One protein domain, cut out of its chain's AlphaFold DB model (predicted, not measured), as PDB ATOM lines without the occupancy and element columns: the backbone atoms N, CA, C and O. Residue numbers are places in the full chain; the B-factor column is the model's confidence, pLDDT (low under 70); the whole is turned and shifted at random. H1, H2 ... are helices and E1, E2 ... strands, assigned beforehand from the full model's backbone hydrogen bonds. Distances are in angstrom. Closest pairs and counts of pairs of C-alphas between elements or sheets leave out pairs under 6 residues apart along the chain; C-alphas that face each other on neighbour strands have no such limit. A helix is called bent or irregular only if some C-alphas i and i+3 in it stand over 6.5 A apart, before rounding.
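This is residues 83 to 262 of the 598 residues of the protein "Uncharacterized protein DUF4435" of Microbacterium chocolatum (UniProt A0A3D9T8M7). The model is an elongated, loosely built chain with a group of four helices, H1 to H4, at one end and a small three-stranded sheet with H7 beside its edge strand E1 at the other. Between these two ends the longest helix, H5, runs across the length of the domain, with the short H6 near it. The printed part has 180 residues, with seven named helices followed by three named strands, H1 H2 H3 H4 H5 H6 H7 E1 E2 E3, and the class is mostly helix. The sheet has the order E1, E2, E3, all antiparallel. The whole is loose, with a radius of gyration of the C-alphas of 19.5 A and spans of 67 by 43 by 29 A.

H1, residues 88 to 103, and H2, residues 112 to 125, form a helical hairpin at a steep tilt of 39 degrees; H1 touches H2 with residues 96 to 103 alone, closest at the C-alphas of Arg 100 and Ile 119, 6.3 A apart. With residues 89 to 93 alone H1 touches H4, residues 150 to 156, where the C-alphas of Tyr 89 and Phe 153 are closest at 6.0 A. H3, residues 131 to 141, touches H4 at the C-alphas of Leu 137 and His 156, the closest pair at 5.4 A, and is only just about perpendicular to it at 72 degrees. H5, residues 171 to 193, is apart from H4. H6, residues 204 to 211, is close to H5 but not clearly touching; the closest C-alphas, of Phe 182 and Phe 207, are 7.9 A apart. H7, residues 215 to 225, touches H5 residues 174 to 178 alone, closest at the C-alphas of Phe 175 and Pro 215, 6.4 A apart. H7 only grazes the sheet, with its residues 215 to 224. E1, residues 230 to 233, E2, residues 247 to 250, and E3, residues 256 to 258, make a meander, each strand the antiparallel neighbour of the one before. N 231 and O 249 are within hydrogen-bond range at 2.9 A, as are N 257 and O 248 at 2.8 A. Every O i to N i+4 pair is within hydrogen-bond range in H1, H3, H4, H5, H6 and H7, and 8 of 10 are in H2.

H1 begins at C-alpha 88, (34.093, -108.850, 37.709), and is 23.2 A long. H2 is 20.1 A long and irregular, with C-alphas 113 and 116 7.4 A apart. H3 is 15.4 A long, H5 32.9 A and H7 15.5 A. H5 begins at C-alpha 171, (31.633, -105.068, 54.358). E3 ends at C-alpha 258, (35.197, -96.717, 61.131).

The C-alphas farthest apart, of Pro 106 and Ser 253, are 67.1 A apart. The printed part has no cut. The links H4 to H5, residues 157 to 170, and E1 to E2, residues 234 to 246, are long. The mean pLDDT of the printed part is 84.5, and residues 237 to 241 are under 70.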
ATOM      1  N   THR A  83      35.040 -98.706  40.753       75.12
ATOM      2  CA  THR A  83      35.648 -99.232  39.518       75.12
ATOM      3  C   THR A  83      36.351-100.574  39.698       75.12
ATOM      4  O   THR A  83      36.366-101.367  38.762       75.12
ATOM      5  N   ALA A  84      36.867-100.877  40.893       74.56
ATOM      6  CA  ALA A  84      37.517-102.157  41.189       74.56
ATOM      7  C   ALA A  84      36.539-103.353  41.198       74.56
ATOM      8  O   ALA A  84      36.961-104.512  41.193       74.56
ATOM      9  N   TYR A  85      35.236-103.075  41.230       74.81
ATOM     10  CA  TYR A  85      34.166-104.070  41.271       74.81
ATOM     11  C   TYR A  85      33.402-104.177  39.951       74.81
ATOM     12  O   TYR A  85      32.613-105.108  39.771       74.81
ATOM     13  N   ARG A  86      33.673-103.268  39.007       71.31
ATOM     14  CA  ARG A  86      33.092-103.313  37.667       71.31
ATOM     15  C   ARG A  86      33.535-104.556  36.928       71.31
ATOM     16  O   ARG A  86      34.694-104.949  36.989       71.31
ATOM     17  N   GLU A  87      32.595-105.133  36.186       72.69
ATOM     18  CA  GLU A  87      32.882-106.174  35.192       72.69
ATOM     19  C   GLU A  87      33.617-107.406  35.750       72.69
ATOM     20  O   GLU A  87      34.192-108.189  35.002       72.69
ATOM     21  N   ARG A  88      33.546-107.649  37.061       76.69
ATOM     22  CA  ARG A  88      34.093-108.850  37.709       76.69
ATOM     23  C   ARG A  88      33.625-110.157  37.046       76.69
ATOM     24  O   ARG A  88      34.422-111.045  36.744       76.69
ATOM     25  N   TYR A  89      32.352-110.197  36.647       78.38
ATOM     26  CA  TYR A  89      31.778-111.294  35.861       78.38
ATOM     27  C   TYR A  89      32.414-111.455  34.465       78.38
ATOM     28  O   TYR A  89      32.427-112.563  33.939       78.38
ATOM     29  N   VAL A  90      32.943-110.383  33.857       84.25
ATOM     30  CA  VAL A  90      33.624-110.426  32.551       84.25
ATOM     31  C   VAL A  90      34.947-111.160  32.689       84.25
ATOM     32  O   VAL A  90      35.241-112.024  31.870       84.25
ATOM     33  N   GLN A  91      35.722-110.870  33.738       83.94
ATOM     34  CA  GLN A  91      36.966-111.595  34.004       83.94
ATOM     35  C   GLN A  91      36.692-113.075  34.289       83.94
ATOM     36  O   GLN A  91      37.343-113.941  33.701       83.94
ATOM     37  N   ALA A  92      35.680-113.369  35.113       85.12
ATOM     38  CA  ALA A  92      35.251-114.740  35.390       85.12
ATOM     39  C   ALA A  92      34.809-115.477  34.113       85.12
ATOM     40  O   ALA A  92      35.239-116.606  33.866       85.12
ATOM     41  N   PHE A  93      34.012-114.826  33.260       89.62
ATOM     42  CA  PHE A  93      33.585-115.388  31.980       89.62
ATOM     43  C   PHE A  93      34.763-115.606  31.032       89.62
ATOM     44  O   PHE A  93      34.870-116.673  30.445       89.62
ATOM     45  N   GLN A  94      35.676-114.641  30.890       90.31
ATOM     46  CA  GLN A  94      36.856-114.787  30.035       90.31
ATOM     47  C   GLN A  94      37.726-115.964  30.478       90.31
ATOM     48  O   GLN A  94      38.181-116.741  29.640       90.31
ATOM     49  N   GLN A  95      37.940-116.120  31.786       90.06
ATOM     50  CA  GLN A  95      38.682-117.247  32.340       90.06
ATOM     51  C   GLN A  95      37.994-118.582  32.028       90.06
ATOM     52  O   GLN A  95      38.635-119.497  31.507       90.06
ATOM     53  N   PHE A  96      36.689-118.669  32.293       91.25
ATOM     54  CA  PHE A  96      35.875-119.845  31.999       91.25
ATOM     55  C   PHE A  96      35.872-120.185  30.502       91.25
ATOM     56  O   PHE A  96      36.113-121.328  30.115       91.25
ATOM     57  N   ASP A  97      35.647-119.187  29.650       93.12
ATOM     58  CA  ASP A  97      35.477-119.361  28.213       93.12
ATOM     59  C   ASP A  97      36.792-119.713  27.511       93.12
ATOM     60  O   ASP A  97      36.816-120.559  26.618       93.12
ATOM     61  N   ASN A  98      37.915-119.137  27.951       93.00
ATOM     62  CA  ASN A  98      39.235-119.531  27.458       93.00
ATOM     63  C   ASN A  98      39.494-121.022  27.720       93.00
ATOM     64  O   ASN A  98      39.872-121.744  26.797       93.00
ATOM     65  N   TYR A  99      39.206-121.498  28.936       92.44
ATOM     66  CA  TYR A  99      39.373-122.909  29.278       92.44
ATOM     67  C   TYR A  99      38.397-123.818  28.522       92.44
ATOM     68  O   TYR A  99      38.802-124.844  27.977       92.44
ATOM     69  N   ARG A 100      37.122-123.417  28.418       93.00
ATOM     70  CA  ARG A 100      36.103-124.122  27.627       93.00
ATOM     71  C   ARG A 100      36.572-124.325  26.186       93.00
ATOM     72  O   ARG A 100      36.549-125.447  25.685       93.00
ATOM     73  N   ARG A 101      37.052-123.261  25.533       91.62
ATOM     74  CA  ARG A 101      37.571-123.335  24.160       91.62
ATOM     75  C   ARG A 101      38.792-124.243  24.055       91.62
ATOM     76  O   ARG A 101      38.898-124.962  23.070       91.62
ATOM     77  N   ASP A 102      39.696-124.225  25.033       91.38
ATOM     78  CA  ASP A 102      40.883-125.087  25.032       91.38
ATOM     79  C   ASP A 102      40.522-126.577  25.159       91.38
ATOM     80  O   ASP A 102      41.090-127.397  24.436       91.38
ATOM     81  N   VAL A 103      39.541-126.930  25.999       90.56
ATOM     82  CA  VAL A 103      39.027-128.309  26.127       90.56
ATOM     83  C   VAL A 103      38.359-128.782  24.835       90.56
ATOM     84  O   VAL A 103      38.581-129.916  24.409       90.56
ATOM     85  N   MET A 104      37.594-127.907  24.180       89.12
ATOM     86  CA  MET A 104      36.867-128.215  22.939       89.12
ATOM     87  C   MET A 104      37.759-128.252  21.685       89.12
ATOM     88  O   MET A 104      37.279-128.551  20.591       89.12
ATOM     89  N   ARG A 105      39.061-127.946  21.791       90.62
ATOM     90  CA  ARG A 105      39.984-128.075  20.654       90.62
ATOM     91  C   ARG A 105      40.270-129.549  20.351       90.62
ATOM     92  O   ARG A 105      40.544-130.305  21.278       90.62
ATOM     93  N   PRO A 106      40.394-129.941  19.067       81.19
ATOM     94  CA  PRO A 106      40.787-131.304  18.689       81.19
ATOM     95  C   PRO A 106      42.122-131.768  19.299       81.19
ATOM     96  O   PRO A 106      42.351-132.959  19.475       81.19
ATOM     97  N   SER A 107      43.014-130.828  19.630       84.69
ATOM     98  CA  SER A 107      44.321-131.094  20.236       84.69
ATOM     99  C   SER A 107      44.280-131.402  21.737       84.69
ATOM    100  O   SER A 107      45.326-131.727  22.293       84.69
ATOM    101  N   SER A 108      43.131-131.271  22.413       84.19
ATOM    102  CA  SER A 108      43.022-131.509  23.862       84.19
ATOM    103  C   SER A 108      43.123-132.992  24.233       84.19
ATOM    104  O   SER A 108      43.507-133.321  25.353       84.19
ATOM    105  N   GLY A 109      42.788-133.892  23.300       86.19
ATOM    106  CA  GLY A 109      42.747-135.336  23.537       86.19
ATOM    107  C   GLY A 109      41.584-135.800  24.426       86.19
ATOM    108  O   GLY A 109      41.554-136.966  24.814       86.19
ATOM    109  N   ILE A 110      40.632-134.916  24.751       88.06
ATOM    110  CA  ILE A 110      39.483-135.210  25.617       88.06
ATOM    111  C   ILE A 110      38.267-135.569  24.743       88.06
ATOM    112  O   ILE A 110      37.891-134.759  23.891       88.06
ATOM    113  N   PRO A 111      37.622-136.739  24.942       89.25
ATOM    114  CA  PRO A 111      36.409-137.112  24.211       89.25
ATOM    115  C   PRO A 111      35.269-136.107  24.416       89.25
ATOM    116  O   PRO A 111      35.071-135.634  25.536       89.25
ATOM    117  N   GLU A 112      34.472-135.847  23.371       88.00
ATOM    118  CA  GLU A 112      33.363-134.875  23.425       88.00
ATOM    119  C   GLU A 112      32.349-135.184  24.536       88.00
ATOM    120  O   GLU A 112      31.852-134.275  25.199       88.00
ATOM    121  N   SER A 113      32.113-136.474  24.811       89.88
ATOM    122  CA  SER A 113      31.232-136.937  25.892       89.88
ATOM    123  C   SER A 113      31.649-136.443  27.279       89.88
ATOM    124  O   SER A 113      30.813-136.388  28.173       89.88
ATOM    125  N   ASN A 114      32.924-136.085  27.460       92.00
ATOM    126  CA  ASN A 114      33.509-135.731  28.751       92.00
ATOM    127  C   ASN A 114      33.804-134.227  28.878       92.00
ATOM    128  O   ASN A 114      34.326-133.799  29.910       92.00
ATOM    129  N   TRP A 115      33.517-133.413  27.856       92.38
ATOM    130  CA  TRP A 115      33.805-131.974  27.891       92.38
ATOM    131  C   TRP A 115      33.085-131.275  29.043       92.38
ATOM    132  O   TRP A 115      33.731-130.581  29.828       92.38
ATOM    133  N   SER A 116      31.776-131.503  29.187       90.62
ATOM    134  CA  SER A 116      30.955-130.897  30.243       90.62
ATOM    135  C   SER A 116      31.487-131.209  31.642       90.62
ATOM    136  O   SER A 116      31.666-130.295  32.448       90.62
ATOM    137  N   ASP A 117      31.796-132.479  31.911       91.44
ATOM    138  CA  ASP A 117      32.293-132.926  33.215       91.44
ATOM    139  C   ASP A 117      33.701-132.398  33.496       91.44
ATOM    140  O   ASP A 117      33.998-131.992  34.619       91.44
ATOM    141  N   THR A 118      34.557-132.327  32.473       91.25
ATOM    142  CA  THR A 118      35.912-131.774  32.612       91.25
ATOM    143  C   THR A 118      35.861-130.284  32.944       91.25
ATOM    144  O   THR A 118      36.519-129.835  33.881       91.25
ATOM    145  N   ILE A 119      35.051-129.512  32.213       92.19
ATOM    146  CA  ILE A 119      34.891-128.072  32.447       92.19
ATOM    147  C   ILE A 119      34.318-127.824  33.844       92.19
ATOM    148  O   ILE A 119      34.864-127.000  34.577       92.19
ATOM    149  N   ARG A 120      33.280-128.572  34.242       92.56
ATOM    150  CA  ARG A 120      32.707-128.508  35.595       92.56
ATOM    151  C   ARG A 120      33.770-128.806  36.654       92.56
ATOM    152  O   ARG A 120      33.988-127.993  37.551       92.56
ATOM    153  N   SER A 121      34.470-129.933  36.520       89.00
ATOM    154  CA  SER A 121      35.486-130.369  37.479       89.00
ATOM    155  C   SER A 121      36.610-129.348  37.641       89.00
ATOM    156  O   SER A 121      37.087-129.158  38.758       89.00
ATOM    157  N   VAL A 122      37.043-128.691  36.562       89.88
ATOM    158  CA  VAL A 122      38.110-127.685  36.628       89.88
ATOM    159  C   VAL A 122      37.606-126.347  37.153       89.88
ATOM    160  O   VAL A 122      38.294-125.740  37.972       89.88
ATOM    161  N   ALA A 123      36.411-125.903  36.758       87.38
ATOM    162  CA  ALA A 123      35.826-124.667  37.275       87.38
ATOM    163  C   ALA A 123      35.668-124.714  38.805       87.38
ATOM    164  O   ALA A 123      36.003-123.751  39.498       87.38
ATOM    165  N   ILE A 124      35.237-125.862  39.334       86.50
ATOM    166  CA  ILE A 124      35.051-126.082  40.771       86.50
ATOM    167  C   ILE A 124      36.383-126.377  41.461       86.50
ATOM    168  O   ILE A 124      36.690-125.774  42.488       86.50
ATOM    169  N   GLY A 125      37.211-127.253  40.882       82.38
ATOM    170  CA  GLY A 125      38.515-127.622  41.439       82.38
ATOM    171  C   GLY A 125      39.469-126.433  41.567       82.38
ATOM    172  O   GLY A 125      40.160-126.300  42.574       82.38
ATOM    173  N   ASN A 126      39.439-125.512  40.598       84.88
ATOM    174  CA  ASN A 126      40.192-124.258  40.649       84.88
ATOM    175  C   ASN A 126      39.463-123.133  41.406       84.88
ATOM    176  O   ASN A 126      39.957-122.005  41.432       84.88
ATOM    177  N   ARG A 127      38.305-123.416  42.019       84.38
ATOM    178  CA  ARG A 127      37.508-122.475  42.825       84.38
ATOM    179  C   ARG A 127      37.068-121.209  42.075       84.38
ATOM    180  O   ARG A 127      36.885-120.165  42.702       84.38
ATOM    181  N   TRP A 128      36.882-121.286  40.755       85.44
ATOM    182  CA  TRP A 128      36.376-120.167  39.945       85.44
ATOM    183  C   TRP A 128      34.915-119.858  40.261       85.44
ATOM    184  O   TRP A 128      34.493-118.708  40.223       85.44
ATOM    185  N   ILE A 129      34.150-120.895  40.589       85.19
ATOM    186  CA  ILE A 129      32.742-120.835  40.967       85.19
ATOM    187  C   ILE A 129      32.448-122.033  41.878       85.19
ATOM    188  O   ILE A 129      33.076-123.083  41.731       85.19
ATOM    189  N   SER A 130      31.532-121.892  42.839       84.00
ATOM    190  CA  SER A 130      31.087-123.052  43.624       84.00
ATOM    191  C   SER A 130      30.143-123.937  42.803       84.00
ATOM    192  O   SER A 130      29.514-123.467  41.852       84.00
ATOM    193  N   GLU A 131      29.987-125.197  43.210       84.69
ATOM    194  CA  GLU A 131      28.997-126.102  42.612       84.69
ATOM    195  C   GLU A 131      27.564-125.513  42.691       84.69
ATOM    196  O   GLU A 131      26.961-125.330  41.632       84.69
ATOM    197  N   PRO A 132      27.044-125.058  43.858       83.44
ATOM    198  CA  PRO A 132      25.716-124.433  43.923       83.44
ATOM    199  C   PRO A 132      25.547-123.177  43.056       83.44
ATOM    200  O   PRO A 132      24.445-122.882  42.582       83.44
ATOM    201  N   ALA A 133      26.609-122.384  42.872       83.69
ATOM    202  CA  ALA A 133      26.566-121.224  41.980       83.69
ATOM    203  C   ALA A 133      26.481-121.643  40.512       83.69
ATOM    204  O   ALA A 133      25.696-121.060  39.765       83.69
ATOM    205  N   LEU A 134      27.277-122.635  40.111       88.06
ATOM    206  CA  LEU A 134      27.323-123.122  38.739       88.06
ATOM    207  C   LEU A 134      26.012-123.801  38.338       88.06
ATOM    208  O   LEU A 134      25.486-123.519  37.264       88.06
ATOM    209  N   GLU A 135      25.451-124.642  39.207       87.50
ATOM    210  CA  GLU A 135      24.154-125.282  38.971       87.50
ATOM    211  C   GLU A 135      23.056-124.247  38.740       87.50
ATOM    212  O   GLU A 135      22.305-124.345  37.774       87.50
ATOM    213  N   ARG A 136      23.019-123.194  39.559       83.81
ATOM    214  CA  ARG A 136      22.022-122.130  39.430       83.81
ATOM    215  C   ARG A 136      22.229-121.263  38.191       83.81
ATOM    216  O   ARG A 136      21.251-120.812  37.602       83.81
ATOM    217  N   LEU A 137      23.482-121.009  37.809       86.62
ATOM    218  CA  LEU A 137      23.825-120.307  36.570       86.62
ATOM    219  C   LEU A 137      23.288-121.076  35.353       86.62
ATOM    220  O   LEU A 137      22.646-120.485  34.487       86.62
ATOM    221  N   ILE A 138      23.492-122.394  35.323       90.12
ATOM    222  CA  ILE A 138      22.995-123.299  34.275       90.12
ATOM    223  C   ILE A 138      21.460-123.365  34.291       90.12
ATOM    224  O   ILE A 138      20.818-123.181  33.261       90.12
ATOM    225  N   GLU A 139      20.855-123.562  35.464       87.62
ATOM    226  CA  GLU A 139      19.401-123.677  35.620       87.62
ATOM    227  C   GLU A 139      18.669-122.401  35.178       87.62
ATOM    228  O   GLU A 139      17.678-122.479  34.454       87.62
ATOM    229  N   ARG A 140      19.165-121.221  35.573       83.44
ATOM    230  CA  ARG A 140      18.518-119.936  35.259       83.44
ATOM    231  C   ARG A 140      18.758-119.462  33.833       83.44
ATOM    232  O   ARG A 140      17.844-118.896  33.245       83.44
ATOM    233  N   SER A 141      19.944-119.720  33.280       86.31
ATOM    234  CA  SER A 141      20.219-119.422  31.868       86.31
ATOM    235  C   SER A 141      19.442-120.335  30.917       86.31
ATOM    236  O   SER A 141      19.244-119.990  29.753       86.31
ATOM    237  N   GLY A 142      19.022-121.519  31.383       86.00
ATOM    238  CA  GLY A 142      18.407-122.544  30.539       86.00
ATOM    239  C   GLY A 142      19.368-123.115  29.490       86.00
ATOM    240  O   GLY A 142      18.924-123.750  28.534       86.00
ATOM    241  N   ARG A 143      20.675-122.874  29.646       90.56
ATOM    242  CA  ARG A 143      21.739-123.285  28.725       90.56
ATOM    243  C   ARG A 143      22.621-124.337  29.366       90.56
ATOM    244  O   ARG A 143      22.821-124.350  30.577       90.56
ATOM    245  N   THR A 144      23.195-125.212  28.548       91.56
ATOM    246  CA  THR A 144      24.207-126.150  29.044       91.56
ATOM    247  C   THR A 144      25.511-125.418  29.376       91.56
ATOM    248  O   THR A 144      25.780-124.337  28.855       91.56
ATOM    249  N   ILE A 145      26.380-126.031  30.191       91.19
ATOM    250  CA  ILE A 145      27.710-125.474  30.519       91.19
ATOM    251  C   ILE A 145      28.559-125.172  29.268       91.19
ATOM    252  O   ILE A 145      29.430-124.307  29.295       91.19
ATOM    253  N   LEU A 146      28.288-125.869  28.161       91.50
ATOM    254  CA  LEU A 146      28.958-125.680  26.879       91.50
ATOM    255  C   LEU A 146      28.418-124.482  26.092       91.50
ATOM    256  O   LEU A 146      29.106-124.008  25.197       91.50
ATOM    257  N   GLU A 147      27.220-123.991  26.399       92.19
ATOM    258  CA  GLU A 147      26.510-122.955  25.636       92.19
ATOM    259  C   GLU A 147      26.438-121.610  26.365       92.19
ATOM    260  O   GLU A 147      25.973-120.634  25.773       92.19
ATOM    261  N   LEU A 148      26.916-121.544  27.612       91.69
ATOM    262  CA  LEU A 148      26.951-120.316  28.406       91.69
ATOM    263  C   LEU A 148      27.647-119.175  27.647       91.69
ATOM    264  O   LEU A 148      28.736-119.338  27.090       91.69
ATOM    265  N   GLN A 149      27.008-118.012  27.662       89.56
ATOM    266  CA  GLN A 149      27.476-116.758  27.083       89.56
ATOM    267  C   GLN A 149      27.743-115.724  28.180       89.56
ATOM    268  O   GLN A 149      27.438-115.920  29.360       89.56
ATOM    269  N   ILE A 150      28.310-114.590  27.777       87.38
ATOM    270  CA  ILE A 150      28.643-113.503  28.696       87.38
ATOM    271  C   ILE A 150      27.394-112.900  29.353       87.38
ATOM    272  O   ILE A 150      27.457-112.475  30.504       87.38
ATOM    273  N   GLU A 151      26.251-112.908  28.662       83.19
ATOM    274  CA  GLU A 151      24.967-112.436  29.184       83.19
ATOM    275  C   GLU A 151      24.486-113.297  30.357       83.19
ATOM    276  O   GLU A 151      24.008-112.754  31.350       83.19
ATOM    277  N   ASP A 152      24.713-114.616  30.309       86.88
ATOM    278  CA  ASP A 152      24.339-115.531  31.395       86.88
ATOM    279  C   ASP A 152      25.148-115.218  32.661       86.88
ATOM    280  O   ASP A 152      24.614-115.156  33.770       86.88
ATOM    281  N   PHE A 153      26.446-114.942  32.496       85.88
ATOM    282  CA  PHE A 153      27.293-114.490  33.599       85.88
ATOM    283  C   PHE A 153      26.869-113.101  34.090       85.88
ATOM    284  O   PHE A 153      26.795-112.855  35.291       85.88
ATOM    285  N   ARG A 154      26.527-112.182  33.188       80.06
ATOM    286  CA  ARG A 154      26.051-110.846  33.563       80.06
ATOM    287  C   ARG A 154      24.788-110.907  34.433       80.06
ATOM    288  O   ARG A 154      24.663-110.113  35.369       80.06
ATOM    289  N   GLU A 155      23.868-111.820  34.125       77.62
ATOM    290  CA  GLU A 155      22.531-111.890  34.727       77.62
ATOM    291  C   GLU A 155      22.416-112.857  35.910       77.62
ATOM    292  O   GLU A 155      21.555-112.667  36.773       77.62
ATOM    293  N   HIS A 156      23.247-113.896  35.980       79.75
ATOM    294  CA  HIS A 156      23.070-114.977  36.958       79.75
ATOM    295  C   HIS A 156      24.337-115.340  37.737       79.75
ATOM    296  O   HIS A 156      24.251-116.111  38.698       79.75
ATOM    297  N   TYR A 157      25.497-114.775  37.390       81.12
ATOM    298  CA  TYR A 157      26.726-115.010  38.146       81.12
ATOM    299  C   TYR A 157      26.622-114.434  39.572       81.12
ATOM    300  O   TYR A 157      25.957-113.409  39.765       81.12
ATOM    301  N   PRO A 158      27.261-115.038  40.589       79.81
ATOM    302  CA  PRO A 158      27.235-114.528  41.960       79.81
ATOM    303  C   PRO A 158      27.724-113.075  42.116       79.81
ATOM    304  O   PRO A 158      28.375-112.509  41.238       79.81
ATOM    305  N   LEU A 159      27.380-112.453  43.250       77.00
ATOM    306  CA  LEU A 159      27.850-111.106  43.619       77.00
ATOM    307  C   LEU A 159      29.348-111.085  43.953       77.00
ATOM    308  O   LEU A 159      30.013-110.087  43.698       77.00
ATOM    309  N   ILE A 160      29.852-112.177  44.529       77.25
ATOM    310  CA  ILE A 160      31.250-112.346  44.920       77.25
ATOM    311  C   ILE A 160      31.882-113.409  44.027       77.25
ATOM    312  O   ILE A 160      31.346-114.514  43.905       77.25
ATOM    313  N   ASP A 161      33.022-113.071  43.432       72.62
ATOM    314  CA  ASP A 161      33.754-113.961  42.534       72.62
ATOM    315  C   ASP A 161      34.447-115.096  43.288       72.62
ATOM    316  O   ASP A 161      35.105-114.874  44.316       72.62
ATOM    317  N   GLY A 162      34.389-116.290  42.694       76.75
ATOM    318  CA  GLY A 162      35.082-117.463  43.204       76.75
ATOM    319  C   GLY A 162      34.468-118.045  44.470       76.75
ATOM    320  O   GLY A 162      33.417-117.622  44.948       76.75
ATOM    321  N   VAL A 163      35.158-119.046  45.016       75.88
ATOM    322  CA  VAL A 163      34.833-119.613  46.330       75.88
ATOM    323  C   VAL A 163      35.701-118.945  47.394       75.88
ATOM    324  O   VAL A 163      36.894-119.247  47.527       75.88
ATOM    325  N   ARG A 164      35.094-118.037  48.156       75.81
ATOM    326  CA  ARG A 164      35.724-117.228  49.197       75.81
ATOM    327  C   ARG A 164      35.552-117.831  50.585       75.81
ATOM    328  O   ARG A 164      34.620-118.583  50.865       75.81
ATOM    329  N   ASP A 165      36.487-117.461  51.449       73.50
ATOM    330  CA  ASP A 165      36.379-117.684  52.884       73.50
ATOM    331  C   ASP A 165      35.444-116.611  53.479       73.50
ATOM    332  O   ASP A 165      35.702-115.422  53.260       73.50
ATOM    333  N   PRO A 166      34.375-116.980  54.210       73.69
ATOM    334  CA  PRO A 166      33.414-116.014  54.744       73.69
ATOM    335  C   PRO A 166      34.022-115.025  55.746       73.69
ATOM    336  O   PRO A 166      33.454-113.960  55.974       73.69
ATOM    337  N   PHE A 167      35.168-115.355  56.345       73.81
ATOM    338  CA  PHE A 167      35.856-114.492  57.305       73.81
ATOM    339  C   PHE A 167      36.822-113.499  56.640       73.81
ATOM    340  O   PHE A 167      37.309-112.582  57.297       73.81
ATOM    341  N   ALA A 168      37.097-113.656  55.341       76.06
ATOM    342  CA  ALA A 168      37.973-112.766  54.575       76.06
ATOM    343  C   ALA A 168      37.210-111.685  53.790       76.06
ATOM    344  O   ALA A 168      37.834-110.823  53.176       76.06
ATOM    345  N   ILE A 169      35.876-111.737  53.775       77.31
ATOM    346  CA  ILE A 169      35.041-110.806  53.012       77.31
ATOM    347  C   ILE A 169      34.803-109.541  53.843       77.31
ATOM    348  O   ILE A 169      34.304-109.610  54.968       77.31
ATOM    349  N   SER A 170      35.118-108.373  53.278       84.00
ATOM    350  CA  SER A 170      34.857-107.085  53.923       84.00
ATOM    351  C   SER A 170      33.435-106.578  53.656       84.00
ATOM    352  O   SER A 170      32.840-106.827  52.604       84.00
ATOM    353  N   ALA A 171      32.891-105.787  54.585       85.94
ATOM    354  CA  ALA A 171      31.633-105.068  54.358       85.94
ATOM    355  C   ALA A 171      31.729-104.130  53.138       85.94
ATOM    356  O   ALA A 171      30.785-104.015  52.357       85.94
ATOM    357  N   THR A 172      32.895-103.500  52.944       86.88
ATOM    358  CA  THR A 172      33.196-102.634  51.796       86.88
ATOM    359  C   THR A 172      33.028-103.384  50.475       86.88
ATOM    360  O   THR A 172      32.322-102.895  49.593       86.88
ATOM    361  N   GLU A 173      33.606-104.585  50.356       84.44
ATOM    362  CA  GLU A 173      33.473-105.435  49.170       84.44
ATOM    363  C   GLU A 173      32.009-105.783  48.894       84.44
ATOM    364  O   GLU A 173      31.531-105.574  47.776       84.44
ATOM    365  N   ILE A 174      31.269-106.242  49.908       85.50
ATOM    366  CA  ILE A 174      29.853-106.612  49.762       85.50
ATOM    367  C   ILE A 174      29.038-105.420  49.245       85.50
ATOM    368  O   ILE A 174      28.217-105.565  48.335       85.50
ATOM    369  N   PHE A 175      29.260-104.233  49.813       88.12
ATOM    370  CA  PHE A 175      28.427-103.070  49.523       88.12
ATOM    371  C   PHE A 175      28.733-102.512  48.146       88.12
ATOM    372  O   PHE A 175      27.797-102.202  47.416       88.12
ATOM    373  N   LEU A 176      30.010-102.427  47.766       86.25
ATOM    374  CA  LEU A 176      30.398-101.965  46.436       86.25
ATOM    375  C   LEU A 176      29.971-102.948  45.347       86.25
ATOM    376  O   LEU A 176      29.449-102.512  44.323       86.25
ATOM    377  N   SER A 177      30.086-104.256  45.593       84.62
ATOM    378  CA  SER A 177      29.650-105.293  44.648       84.62
ATOM    379  C   SER A 177      28.138-105.237  44.401       84.62
ATOM    380  O   SER A 177      27.681-105.335  43.260       84.62
ATOM    381  N   TYR A 178      27.348-105.035  45.462       86.88
ATOM    382  CA  TYR A 178      25.902-104.854  45.344       86.88
ATOM    383  C   TYR A 178      25.539-103.517  44.684       86.88
ATOM    384  O   TYR A 178      24.706-103.481  43.780       86.88
ATOM    385  N   HIS A 179      26.169-102.421  45.117       86.38
ATOM    386  CA  HIS A 179      25.872-101.068  44.648       86.38
ATOM    387  C   HIS A 179      26.190-100.884  43.159       86.38
ATOM    388  O   HIS A 179      25.356-100.348  42.431       86.38
ATOM    389  N   ASP A 180      27.337-101.385  42.682       84.19
ATOM    390  CA  ASP A 180      27.688-101.373  41.255       84.19
ATOM    391  C   ASP A 180      26.631-102.105  40.422       84.19
ATOM    392  O   ASP A 180      26.090-101.566  39.452       84.19
ATOM    393  N   ARG A 181      26.268-103.321  40.846       84.06
ATOM    394  CA  ARG A 181      25.297-104.150  40.131       84.06
ATOM    395  C   ARG A 181      23.903-103.520  40.115       84.06
ATOM    396  O   ARG A 181      23.238-103.557  39.079       84.06
ATOM    397  N   PHE A 182      23.482-102.913  41.222       86.44
ATOM    398  CA  PHE A 182      22.209-102.203  41.325       86.44
ATOM    399  C   PHE A 182      22.165-100.966  40.417       86.44
ATOM    400  O   PHE A 182      21.228-100.807  39.632       86.44
ATOM    401  N   ASN A 183      23.204-100.126  40.452       85.81
ATOM    402  CA  ASN A 183      23.288 -98.927  39.613       85.81
ATOM    403  C   ASN A 183      23.352 -99.268  38.121       85.81
ATOM    404  O   ASN A 183      22.717 -98.592  37.312       85.81
ATOM    405  N   ARG A 184      24.070-100.336  37.749       82.81
ATOM    406  CA  ARG A 184      24.107-100.819  36.365       82.81
ATOM    407  C   ARG A 184      22.726-101.252  35.885       82.81
ATOM    408  O   ARG A 184      22.302-100.811  34.823       82.81
ATOM    409  N   ASN A 185      22.006-102.050  36.678       86.81
ATOM    410  CA  ASN A 185      20.646-102.479  36.341       86.81
ATOM    411  C   ASN A 185      19.707-101.274  36.154       86.81
ATOM    412  O   ASN A 185      18.999-101.184  35.157       86.81
ATOM    413  N   ARG A 186      19.772-100.296  37.066       88.38
ATOM    414  CA  ARG A 186      19.054 -99.013  36.973       88.38
ATOM    415  C   ARG A 186      19.392 -98.224  35.704       88.38
ATOM    416  O   ARG A 186      18.512 -97.609  35.106       88.38
ATOM    417  N   PHE A 187      20.660 -98.211  35.302       87.25
ATOM    418  CA  PHE A 187      21.094 -97.549  34.074       87.25
ATOM    419  C   PHE A 187      20.587 -98.279  32.825       87.25
ATOM    420  O   PHE A 187      20.132 -97.633  31.887       87.25
ATOM    421  N   GLU A 188      20.598 -99.613  32.819       86.12
ATOM    422  CA  GLU A 188      20.024-100.415  31.732       86.12
ATOM    423  C   GLU A 188      18.503-100.233  31.621       86.12
ATOM    424  O   GLU A 188      18.012-100.041  30.511       86.12
ATOM    425  N   GLN A 189      17.769-100.187  32.742       88.75
ATOM    426  CA  GLN A 189      16.342 -99.821  32.763       88.75
ATOM    427  C   GLN A 189      16.118 -98.470  32.069       88.75
ATOM    428  O   GLN A 189      15.309 -98.367  31.149       88.75
ATOM    429  N   TRP A 190      16.898 -97.453  32.444       90.62
ATOM    430  CA  TRP A 190      16.813 -96.127  31.835       90.62
ATOM    431  C   TRP A 190      17.148 -96.129  30.334       90.62
ATOM    432  O   TRP A 190      16.525 -95.402  29.564       90.62
ATOM    433  N   ARG A 191      18.110 -96.945  29.883       89.81
ATOM    434  CA  ARG A 191      18.438 -97.082  28.451       89.81
ATOM    435  C   ARG A 191      17.290 -97.704  27.657       89.81
ATOM    436  O   ARG A 191      16.958 -97.199  26.587       89.81
ATOM    437  N   VAL A 192      16.645 -98.735  28.202       89.19
ATOM    438  CA  VAL A 192      15.445 -99.339  27.597       89.19
ATOM    439  C   VAL A 192      14.301 -98.325  27.529       89.19
ATOM    440  O   VAL A 192      13.665 -98.191  26.487       89.19
ATOM    441  N   GLU A 193      14.091 -97.528  28.583       91.00
ATOM    442  CA  GLU A 193      13.115 -96.425  28.576       91.00
ATOM    443  C   GLU A 193      13.412 -95.371  27.491       91.00
ATOM    444  O   GLU A 193      12.499 -94.708  26.996       91.00
ATOM    445  N   ARG A 194      14.686 -95.207  27.109       93.00
ATOM    446  CA  ARG A 194      15.134 -94.296  26.041       93.00
ATOM    447  C   ARG A 194      15.068 -94.901  24.637       93.00
ATOM    448  O   ARG A 194      15.279 -94.157  23.679       93.00
ATOM    449  N   GLY A 195      14.720 -96.181  24.513       88.62
ATOM    450  CA  GLY A 195      14.532 -96.870  23.236       88.62
ATOM    451  C   GLY A 195      15.716 -97.719  22.772       88.62
ATOM    452  O   GLY A 195      15.732 -98.115  21.610       88.62
ATOM    453  N   ASP A 196      16.695 -98.004  23.636       88.00
ATOM    454  CA  ASP A 196      17.760 -98.956  23.303       88.00
ATOM    455  C   ASP A 196      17.198-100.392  23.238       88.00
ATOM    456  O   ASP A 196      16.545-100.863  24.171       88.00
ATOM    457  N   GLU A 197      17.487-101.109  22.148       80.69
ATOM    458  CA  GLU A 197      17.093-102.509  21.945       80.69
ATOM    459  C   GLU A 197      18.195-103.491  22.399       80.69
ATOM    460  O   GLU A 197      19.377-103.150  22.455       80.69
ATOM    461  N   GLY A 198      17.818-104.738  22.707       74.19
ATOM    462  CA  GLY A 198      18.766-105.808  23.066       74.19
ATOM    463  C   GLY A 198      19.236-105.814  24.527       74.19
ATOM    464  O   GLY A 198      20.164-106.547  24.866       74.19
ATOM    465  N   LEU A 199      18.606-105.020  25.397       75.75
ATOM    466  CA  LEU A 199      18.837-105.026  26.843       75.75
ATOM    467  C   LEU A 199      17.639-105.636  27.576       75.75
ATOM    468  O   LEU A 199      16.488-105.327  27.277       75.75
ATOM    469  N   THR A 200      17.927-106.468  28.571       78.62
ATOM    470  CA  THR A 200      16.947-107.169  29.411       78.62
ATOM    471  C   THR A 200      17.191-106.847  30.889       78.62
ATOM    472  O   THR A 200      17.551-107.735  31.662       78.62
ATOM    473  N   PRO A 201      17.048-105.572  31.307       84.12
ATOM    474  CA  PRO A 201      17.248-105.201  32.699       84.12
ATOM    475  C   PRO A 201      16.213-105.885  33.595       84.12
ATOM    476  O   PRO A 201      15.050-106.050  33.221       84.12
ATOM    477  N   LEU A 202      16.625-106.237  34.808       84.25
ATOM    478  CA  LEU A 202      15.733-106.806  35.812       84.25
ATOM    479  C   LEU A 202      14.837-105.703  36.383       84.25
ATOM    480  O   LEU A 202      15.306-104.587  36.622       84.25
ATOM    481  N   SER A 203      13.572-106.007  36.677       86.88
ATOM    482  CA  SER A 203      12.766-105.149  37.557       86.88
ATOM    483  C   SER A 203      13.360-105.115  38.970       86.88
ATOM    484  O   SER A 203      14.148-105.987  39.339       86.88
ATOM    485  N   ASP A 204      12.969-104.143  39.794       87.06
ATOM    486  CA  ASP A 204      13.456-104.052  41.178       87.06
ATOM    487  C   ASP A 204      13.126-105.326  41.982       87.06
ATOM    488  O   ASP A 204      13.959-105.841  42.729       87.06
ATOM    489  N   GLU A 205      11.946-105.907  41.758       87.38
ATOM    490  CA  GLU A 205      11.508-107.168  42.371       87.38
ATOM    491  C   GLU A 205      12.343-108.360  41.890       87.38
ATOM    492  O   GLU A 205      12.775-109.188  42.694       87.38
ATOM    493  N   GLN A 206      12.622-108.439  40.585       85.00
ATOM    494  CA  GLN A 206      13.468-109.487  40.008       85.00
ATOM    495  C   GLN A 206      14.920-109.361  40.477       85.00
ATOM    496  O   GLN A 206      15.569-110.370  40.758       85.00
ATOM    497  N   PHE A 207      15.426-108.133  40.604       85.75
ATOM    498  CA  PHE A 207      16.757-107.857  41.127       85.75
ATOM    499  C   PHE A 207      16.878-108.358  42.567       85.75
ATOM    500  O   PHE A 207      17.791-109.125  42.880       85.75
ATOM    501  N   VAL A 208      15.916-108.003  43.422       85.44
ATOM    502  CA  VAL A 208      15.861-108.459  44.818       85.44
ATOM    503  C   VAL A 208      15.689-109.979  44.909       85.44
ATOM    504  O   VAL A 208      16.328-110.615  45.743       85.44
ATOM    505  N   ALA A 209      14.906-110.602  44.028       82.31
ATOM    506  CA  ALA A 209      14.767-112.061  43.984       82.31
ATOM    507  C   ALA A 209      16.059-112.779  43.541       82.31
ATOM    508  O   ALA A 209      16.306-113.930  43.915       82.31
ATOM    509  N   ASN A 210      16.895-112.127  42.730       77.12
ATOM    510  CA  ASN A 210      18.131-112.709  42.217       77.12
ATOM    511  C   ASN A 210      19.323-112.504  43.165       77.12
ATOM    512  O   ASN A 210      20.069-113.453  43.434       77.12
ATOM    513  N   TYR A 211      19.454-111.287  43.697       78.31
ATOM    514  CA  TYR A 211      20.623-110.808  44.440       78.31
ATOM    515  C   TYR A 211      20.338-110.461  45.906       78.31
ATOM    516  O   TYR A 211      21.269-110.361  46.701       78.31
ATOM    517  N   GLY A 212      19.066-110.348  46.286       82.31
ATOM    518  CA  GLY A 212      18.629-109.985  47.631       82.31
ATOM    519  C   GLY A 212      18.298-108.502  47.814       82.31
ATOM    520  O   GLY A 212      18.616-107.697  46.942       82.31
ATOM    521  N   PRO A 213      17.668-108.116  48.945       86.50
ATOM    522  CA  PRO A 213      17.638-106.739  49.421       86.50
ATOM    523  C   PRO A 213      19.038-106.147  49.632       86.50
ATOM    524  O   PRO A 213      20.027-106.884  49.704       86.50
ATOM    525  N   PRO A 214      19.113-104.817  49.820       88.62
ATOM    526  CA  PRO A 214      20.359-104.133  50.109       88.62
ATOM    527  C   PRO A 214      21.115-104.727  51.311       88.62
ATOM    528  O   PRO A 214      20.522-104.902  52.380       88.62
ATOM    529  N   PRO A 215      22.424-105.007  51.171       88.38
ATOM    530  CA  PRO A 215      23.196-105.749  52.166       88.38
ATOM    531  C   PRO A 215      23.336-105.001  53.492       88.38
ATOM    532  O   PRO A 215      23.282-105.624  54.549       88.38
ATOM    533  N   TRP A 216      23.465-103.670  53.444       89.62
ATOM    534  CA  TRP A 216      23.568-102.830  54.638       89.62
ATOM    535  C   TRP A 216      22.336-102.962  55.538       89.62
ATOM    536  O   TRP A 216      22.500-103.152  56.732       89.62
ATOM    537  N   GLY A 217      21.119-102.986  54.981       86.50
ATOM    538  CA  GLY A 217      19.897-103.113  55.785       86.50
ATOM    539  C   GLY A 217      19.790-104.459  56.510       86.50
ATOM    540  O   GLY A 217      19.424-104.514  57.677       86.50
ATOM    541  N   VAL A 218      20.179-105.552  55.850       83.06
ATOM    542  CA  VAL A 218      20.178-106.890  56.471       83.06
ATOM    543  C   VAL A 218      21.253-106.999  57.554       83.06
ATOM    544  O   VAL A 218      21.047-107.612  58.605       83.06
ATOM    545  N   LEU A 219      22.424-106.410  57.313       86.44
ATOM    546  CA  LEU A 219      23.474-106.356  58.320       86.44
ATOM    547  C   LEU A 219      23.057-105.500  59.517       86.44
ATOM    548  O   LEU A 219      23.348-105.903  60.634       86.44
ATOM    549  N   ASP A 220      22.315-104.409  59.323       88.06
ATOM    550  CA  ASP A 220      21.768-103.596  60.418       88.06
ATOM    551  C   ASP A 220      20.821-104.403  61.317       88.06
ATOM    552  O   ASP A 220      20.907-104.339  62.548       88.06
ATOM    553  N   GLU A 221      19.955-105.228  60.719       82.56
ATOM    554  CA  GLU A 221      19.098-106.163  61.461       82.56
ATOM    555  C   GLU A 221      19.936-107.174  62.259       82.56
ATOM    556  O   GLU A 221      19.658-107.441  63.432       82.56
ATOM    557  N   THR A 222      21.009-107.687  61.653       80.44
ATOM    558  CA  THR A 222      21.924-108.642  62.297       80.44
ATOM    559  C   THR A 222      22.688-107.997  63.456       80.44
ATOM    560  O   THR A 222      22.787-108.591  64.529       80.44
ATOM    561  N   LEU A 223      23.183-106.767  63.276       84.62
ATOM    562  CA  LEU A 223      23.848-105.978  64.317       84.62
ATOM    563  C   LEU A 223      22.902-105.712  65.495       84.62
ATOM    564  O   LEU A 223      23.282-105.884  66.654       84.62
ATOM    565  N   THR A 224      21.643-105.395  65.204       82.81
ATOM    566  CA  THR A 224      20.614-105.194  66.230       82.81
ATOM    567  C   THR A 224      20.357-106.480  67.021       82.81
ATOM    568  O   THR A 224      20.307-106.451  68.251       82.81
ATOM    569  N   LEU A 225      20.255-107.628  66.340       75.19
ATOM    570  CA  LEU A 225      20.021-108.934  66.968       75.19
ATOM    571  C   LEU A 225      21.131-109.317  67.960       75.19
ATOM    572  O   LEU A 225      20.849-109.862  69.028       75.19
ATOM    573  N   ILE A 226      22.388-109.027  67.615       75.50
ATOM    574  CA  ILE A 226      23.552-109.333  68.462       75.50
ATOM    575  C   ILE A 226      23.800-108.276  69.548       75.50
ATOM    576  O   ILE A 226      24.700-108.447  70.375       75.50
ATOM    577  N   GLY A 227      22.979-107.223  69.599       75.94
ATOM    578  CA  GLY A 227      23.064-106.157  70.595       75.94
ATOM    579  C   GLY A 227      24.130-105.105  70.291       75.94
ATOM    580  O   GLY A 227      24.558-104.397  71.201       75.94
ATOM    581  N   LEU A 228      24.570-104.997  69.035       83.25
ATOM    582  CA  LEU A 228      25.392-103.890  68.560       83.25
ATOM    583  C   LEU A 228      24.482-102.745  68.110       83.25
ATOM    584  O   LEU A 228      23.783-102.844  67.107       83.25
ATOM    585  N   GLY A 229      24.514-101.637  68.851       86.56
ATOM    586  CA  GLY A 229      23.722-100.436  68.579       86.56
ATOM    587  C   GLY A 229      24.259 -99.592  67.422       86.56
ATOM    588  O   GLY A 229      24.386 -98.379  67.572       86.56
ATOM    589  N   TYR A 230      24.596-100.213  66.292       90.75
ATOM    590  CA  TYR A 230      25.123 -99.543  65.103       90.75
ATOM    591  C   TYR A 230      24.287 -99.862  63.867       90.75
ATOM    592  O   TYR A 230      23.686-100.929  63.771       90.75
ATOM    593  N   ARG A 231      24.322 -98.950  62.896       92.00
ATOM    594  CA  ARG A 231      23.865 -99.183  61.522       92.00
ATOM    595  C   ARG A 231      24.950 -98.818  60.520       92.00
ATOM    596  O   ARG A 231      25.743 -97.910  60.768       92.00
ATOM    597  N   PHE A 232      24.979 -99.486  59.385       92.00
ATOM    598  CA  PHE A 232      25.870 -99.187  58.284       92.00
ATOM    599  C   PHE A 232      25.416 -97.948  57.519       92.00
ATOM    600  O   PHE A 232      24.237 -97.750  57.224       92.00
ATOM    601  N   ILE A 233      26.385 -97.121  57.136       89.75
ATOM    602  CA  ILE A 233      26.155 -96.006  56.223       89.75
ATOM    603  C   ILE A 233      26.278 -96.555  54.796       89.75
ATOM    604  O   ILE A 233      27.356 -97.025  54.437       89.75
ATOM    605  N   PRO A 234      25.215 -96.529  53.972       87.94
ATOM    606  CA  PRO A 234      25.281 -97.046  52.612       87.94
ATOM    607  C   PRO A 234      26.199 -96.183  51.732       87.94
ATOM    608  O   PRO A 234      26.325 -94.977  51.970       87.94
ATOM    609  N   PRO A 235      26.804 -96.754  50.676       84.94
ATOM    610  CA  PRO A 235      27.528 -95.965  49.688       84.94
ATOM    611  C   PRO A 235      26.581 -94.956  49.015       84.94
ATOM    612  O   PRO A 235      25.525 -95.324  48.495       84.94
ATOM    613  N   THR A 236      26.953 -93.672  49.043       74.25
ATOM    614  CA  THR A 236      26.202 -92.572  48.419       74.25
ATOM    615  C   THR A 236      26.997 -91.941  47.282       74.25
ATOM    616  O   THR A 236      28.156 -91.583  47.481       74.25
ATOM    617  N   GLY A 237      26.344 -91.702  46.143       63.28
ATOM    618  CA  GLY A 237      26.934 -91.028  44.984       63.28
ATOM    619  C   GLY A 237      27.345 -91.992  43.870       63.28
ATOM    620  O   GLY A 237      27.734 -93.125  44.116       63.28
ATOM    621  N   THR A 238      27.224 -91.530  42.627       53.16
ATOM    622  CA  THR A 238      27.531 -92.280  41.394       53.16
ATOM    623  C   THR A 238      28.927 -91.981  40.841       53.16
ATOM    624  O   THR A 238      29.244 -92.381  39.725       53.16
ATOM    625  N   GLU A 239      29.747 -91.218  41.567       63.59
ATOM    626  CA  GLU A 239      31.081 -90.840  41.104       63.59
ATOM    627  C   GLU A 239      32.080 -91.973  41.340       63.59
ATOM    628  O   GLU A 239      32.556 -92.204  42.448       63.59
ATOM    629  N   ASP A 240      32.442 -92.637  40.250       63.03
ATOM    630  CA  ASP A 240      33.413 -93.732  40.199       63.03
ATOM    631  C   ASP A 240      34.779 -93.414  40.818       63.03
ATOM    632  O   ASP A 240      35.501 -94.312  41.254       63.03
ATOM    633  N   SER A 241      35.157 -92.135  40.839       63.44
ATOM    634  CA  SER A 241      36.427 -91.663  41.388       63.44
ATOM    635  C   SER A 241      36.440 -91.559  42.911       63.44
ATOM    636  O   SER A 241      37.520 -91.433  43.488       63.44
ATOM    637  N   LEU A 242      35.279 -91.587  43.572       71.25
ATOM    638  CA  LEU A 242      35.209 -91.505  45.026       71.25
ATOM    639  C   LEU A 242      35.451 -92.879  45.639       71.25
ATOM    640  O   LEU A 242      34.838 -93.879  45.264       71.25
ATOM    641  N   THR A 243      36.372 -92.928  46.595       80.31
ATOM    642  CA  THR A 243      36.622 -94.139  47.362       80.31
ATOM    643  C   THR A 243      35.591 -94.283  48.476       80.31
ATOM    644  O   THR A 243      35.149 -93.307  49.084       80.31
ATOM    645  N   TYR A 244      35.211 -95.523  48.749       84.38
ATOM    646  CA  TYR A 244      34.268 -95.894  49.789       84.38
ATOM    647  C   TYR A 244      34.948 -96.815  50.804       84.38
ATOM    648  O   TYR A 244      35.734 -97.694  50.445       84.38
ATOM    649  N   VAL A 245      34.620 -96.604  52.076       86.12
ATOM    650  CA  VAL A 245      34.923 -97.515  53.183       86.12
ATOM    651  C   VAL A 245      33.639 -97.691  53.969       86.12
ATOM    652  O   VAL A 245      32.960 -96.699  54.247       86.12
ATOM    653  N   ALA A 246      33.320 -98.926  54.346       87.00
ATOM    654  CA  ALA A 246      32.192 -99.186  55.223       87.00
ATOM    655  C   ALA A 246      32.344 -98.438  56.558       87.00
ATOM    656  O   ALA A 246      33.313 -98.624  57.294       87.00
ATOM    657  N   GLN A 247      31.362 -97.589  56.855       89.56
ATOM    658  CA  GLN A 247      31.273 -96.823  58.095       89.56
ATOM    659  C   GLN A 247      30.027 -97.231  58.869       89.56
ATOM    660  O   GLN A 247      29.013 -97.617  58.282       89.56
ATOM    661  N   LEU A 248      30.112 -97.107  60.187       91.38
ATOM    662  CA  LEU A 248      29.027 -97.380  61.113       91.38
ATOM    663  C   LEU A 248      28.582 -96.078  61.773       91.38
ATOM    664  O   LEU A 248      29.395 -95.213  62.092       91.38
ATOM    665  N   GLU A 249      27.286 -95.947  61.997       92.56
ATOM    666  CA  GLU A 249      26.677 -94.875  62.770       92.56
ATOM    667  C   GLU A 249      26.077 -95.470  64.041       92.56
ATOM    668  O   GLU A 249      25.266 -96.397  63.982       92.56
ATOM    669  N   HIS A 250      26.486 -94.953  65.196       91.56
ATOM    670  CA  HIS A 250      25.953 -95.379  66.484       91.56
ATOM    671  C   HIS A 250      24.520 -94.859  66.665       91.56
ATOM    672  O   HIS A 250      24.275 -93.657  66.548       91.56
ATOM    673  N   LEU A 251      23.578 -95.742  67.004       88.44
ATOM    674  CA  LEU A 251      22.140 -95.444  67.026       88.44
ATOM    675  C   LEU A 251      21.750 -94.384  68.069       88.44
ATOM    676  O   LEU A 251      20.863 -93.580  67.806       88.44
ATOM    677  N   GLU A 252      22.409 -94.356  69.234       85.75
ATOM    678  CA  GLU A 252      22.093 -93.369  70.285       85.75
ATOM    679  C   GLU A 252      22.792 -92.015  70.094       85.75
ATOM    680  O   GLU A 252      22.162 -90.967  70.208       85.75
ATOM    681  N   SER A 253      24.102 -92.013  69.827       89.12
ATOM    682  CA  SER A 253      24.906 -90.789  69.755       89.12
ATOM    683  C   SER A 253      24.947 -90.153  68.363       89.12
ATOM    684  O   SER A 253      25.368 -89.004  68.239       89.12
ATOM    685  N   GLY A 254      24.570 -90.887  67.308       89.25
ATOM    686  CA  GLY A 254      24.744 -90.469  65.912       89.25
ATOM    687  C   GLY A 254      26.212 -90.373  65.475       89.25
ATOM    688  O   GLY A 254      26.510 -89.857  64.395       89.25
ATOM    689  N   ALA A 255      27.153 -90.829  66.311       89.56
ATOM    690  CA  ALA A 255      28.573 -90.774  66.005       89.56
ATOM    691  C   ALA A 255      28.908 -91.723  64.849       89.56
ATOM    692  O   ALA A 255      28.488 -92.881  64.841       89.56
ATOM    693  N   ARG A 256      29.694 -91.230  63.889       91.88
ATOM    694  CA  ARG A 256      30.208 -92.031  62.776       91.88
ATOM    695  C   ARG A 256      31.571 -92.588  63.139       91.88
ATOM    696  O   ARG A 256      32.468 -91.821  63.487       91.88
ATOM    697  N   VAL A 257      31.716 -93.899  63.026       89.81
ATOM    698  CA  VAL A 257      32.946 -94.620  63.338       89.81
ATOM    699  C   VAL A 257      33.329 -95.545  62.195       89.81
ATOM    700  O   VAL A 257      32.490 -96.072  61.462       89.81
ATOM    701  N   GLN A 258      34.629 -95.720  62.029       84.44
ATOM    702  CA  GLN A 258      35.197 -96.717  61.131       84.44
ATOM    703  C   GLN A 258      35.291 -98.070  61.857       84.44
ATOM    704  O   GLN A 258      35.333 -98.129  63.086       84.44
ATOM    705  N   ILE A 259      35.324 -99.173  61.104       83.62
ATOM    706  CA  ILE A 259      35.372-100.534  61.672       83.62
ATOM    707  C   ILE A 259      36.617-100.742  62.558       83.62
ATOM    708  O   ILE A 259      36.571-101.455  63.562       83.62
ATOM    709  N   ASP A 260      37.733-100.092  62.230       80.75
ATOM    710  CA  ASP A 260      38.981-100.132  62.998       80.75
ATOM    711  C   ASP A 260      38.890 -99.410  64.357       80.75
ATOM    712  O   ASP A 260      39.657 -99.739  65.265       80.75
ATOM    713  N   GLN A 261      37.934 -98.498  64.534       84.12
ATOM    714  CA  GLN A 261      37.696 -97.752  65.776       84.12
ATOM    715  C   GLN A 261      36.812 -98.503  66.780       84.12
ATOM    716  O   GLN A 261      36.717 -98.091  67.935       84.12
ATOM    717  N   LEU A 262      36.194 -99.611  66.366       83.69
ATOM    718  CA  LEU A 262      35.429-100.481  67.254       83.69
ATOM    719  C   LEU A 262      36.329-101.148  68.309       83.69
ATOM    720  O   LEU A 262      37.504-101.465  68.062       83.69
TER     721      LEU A 262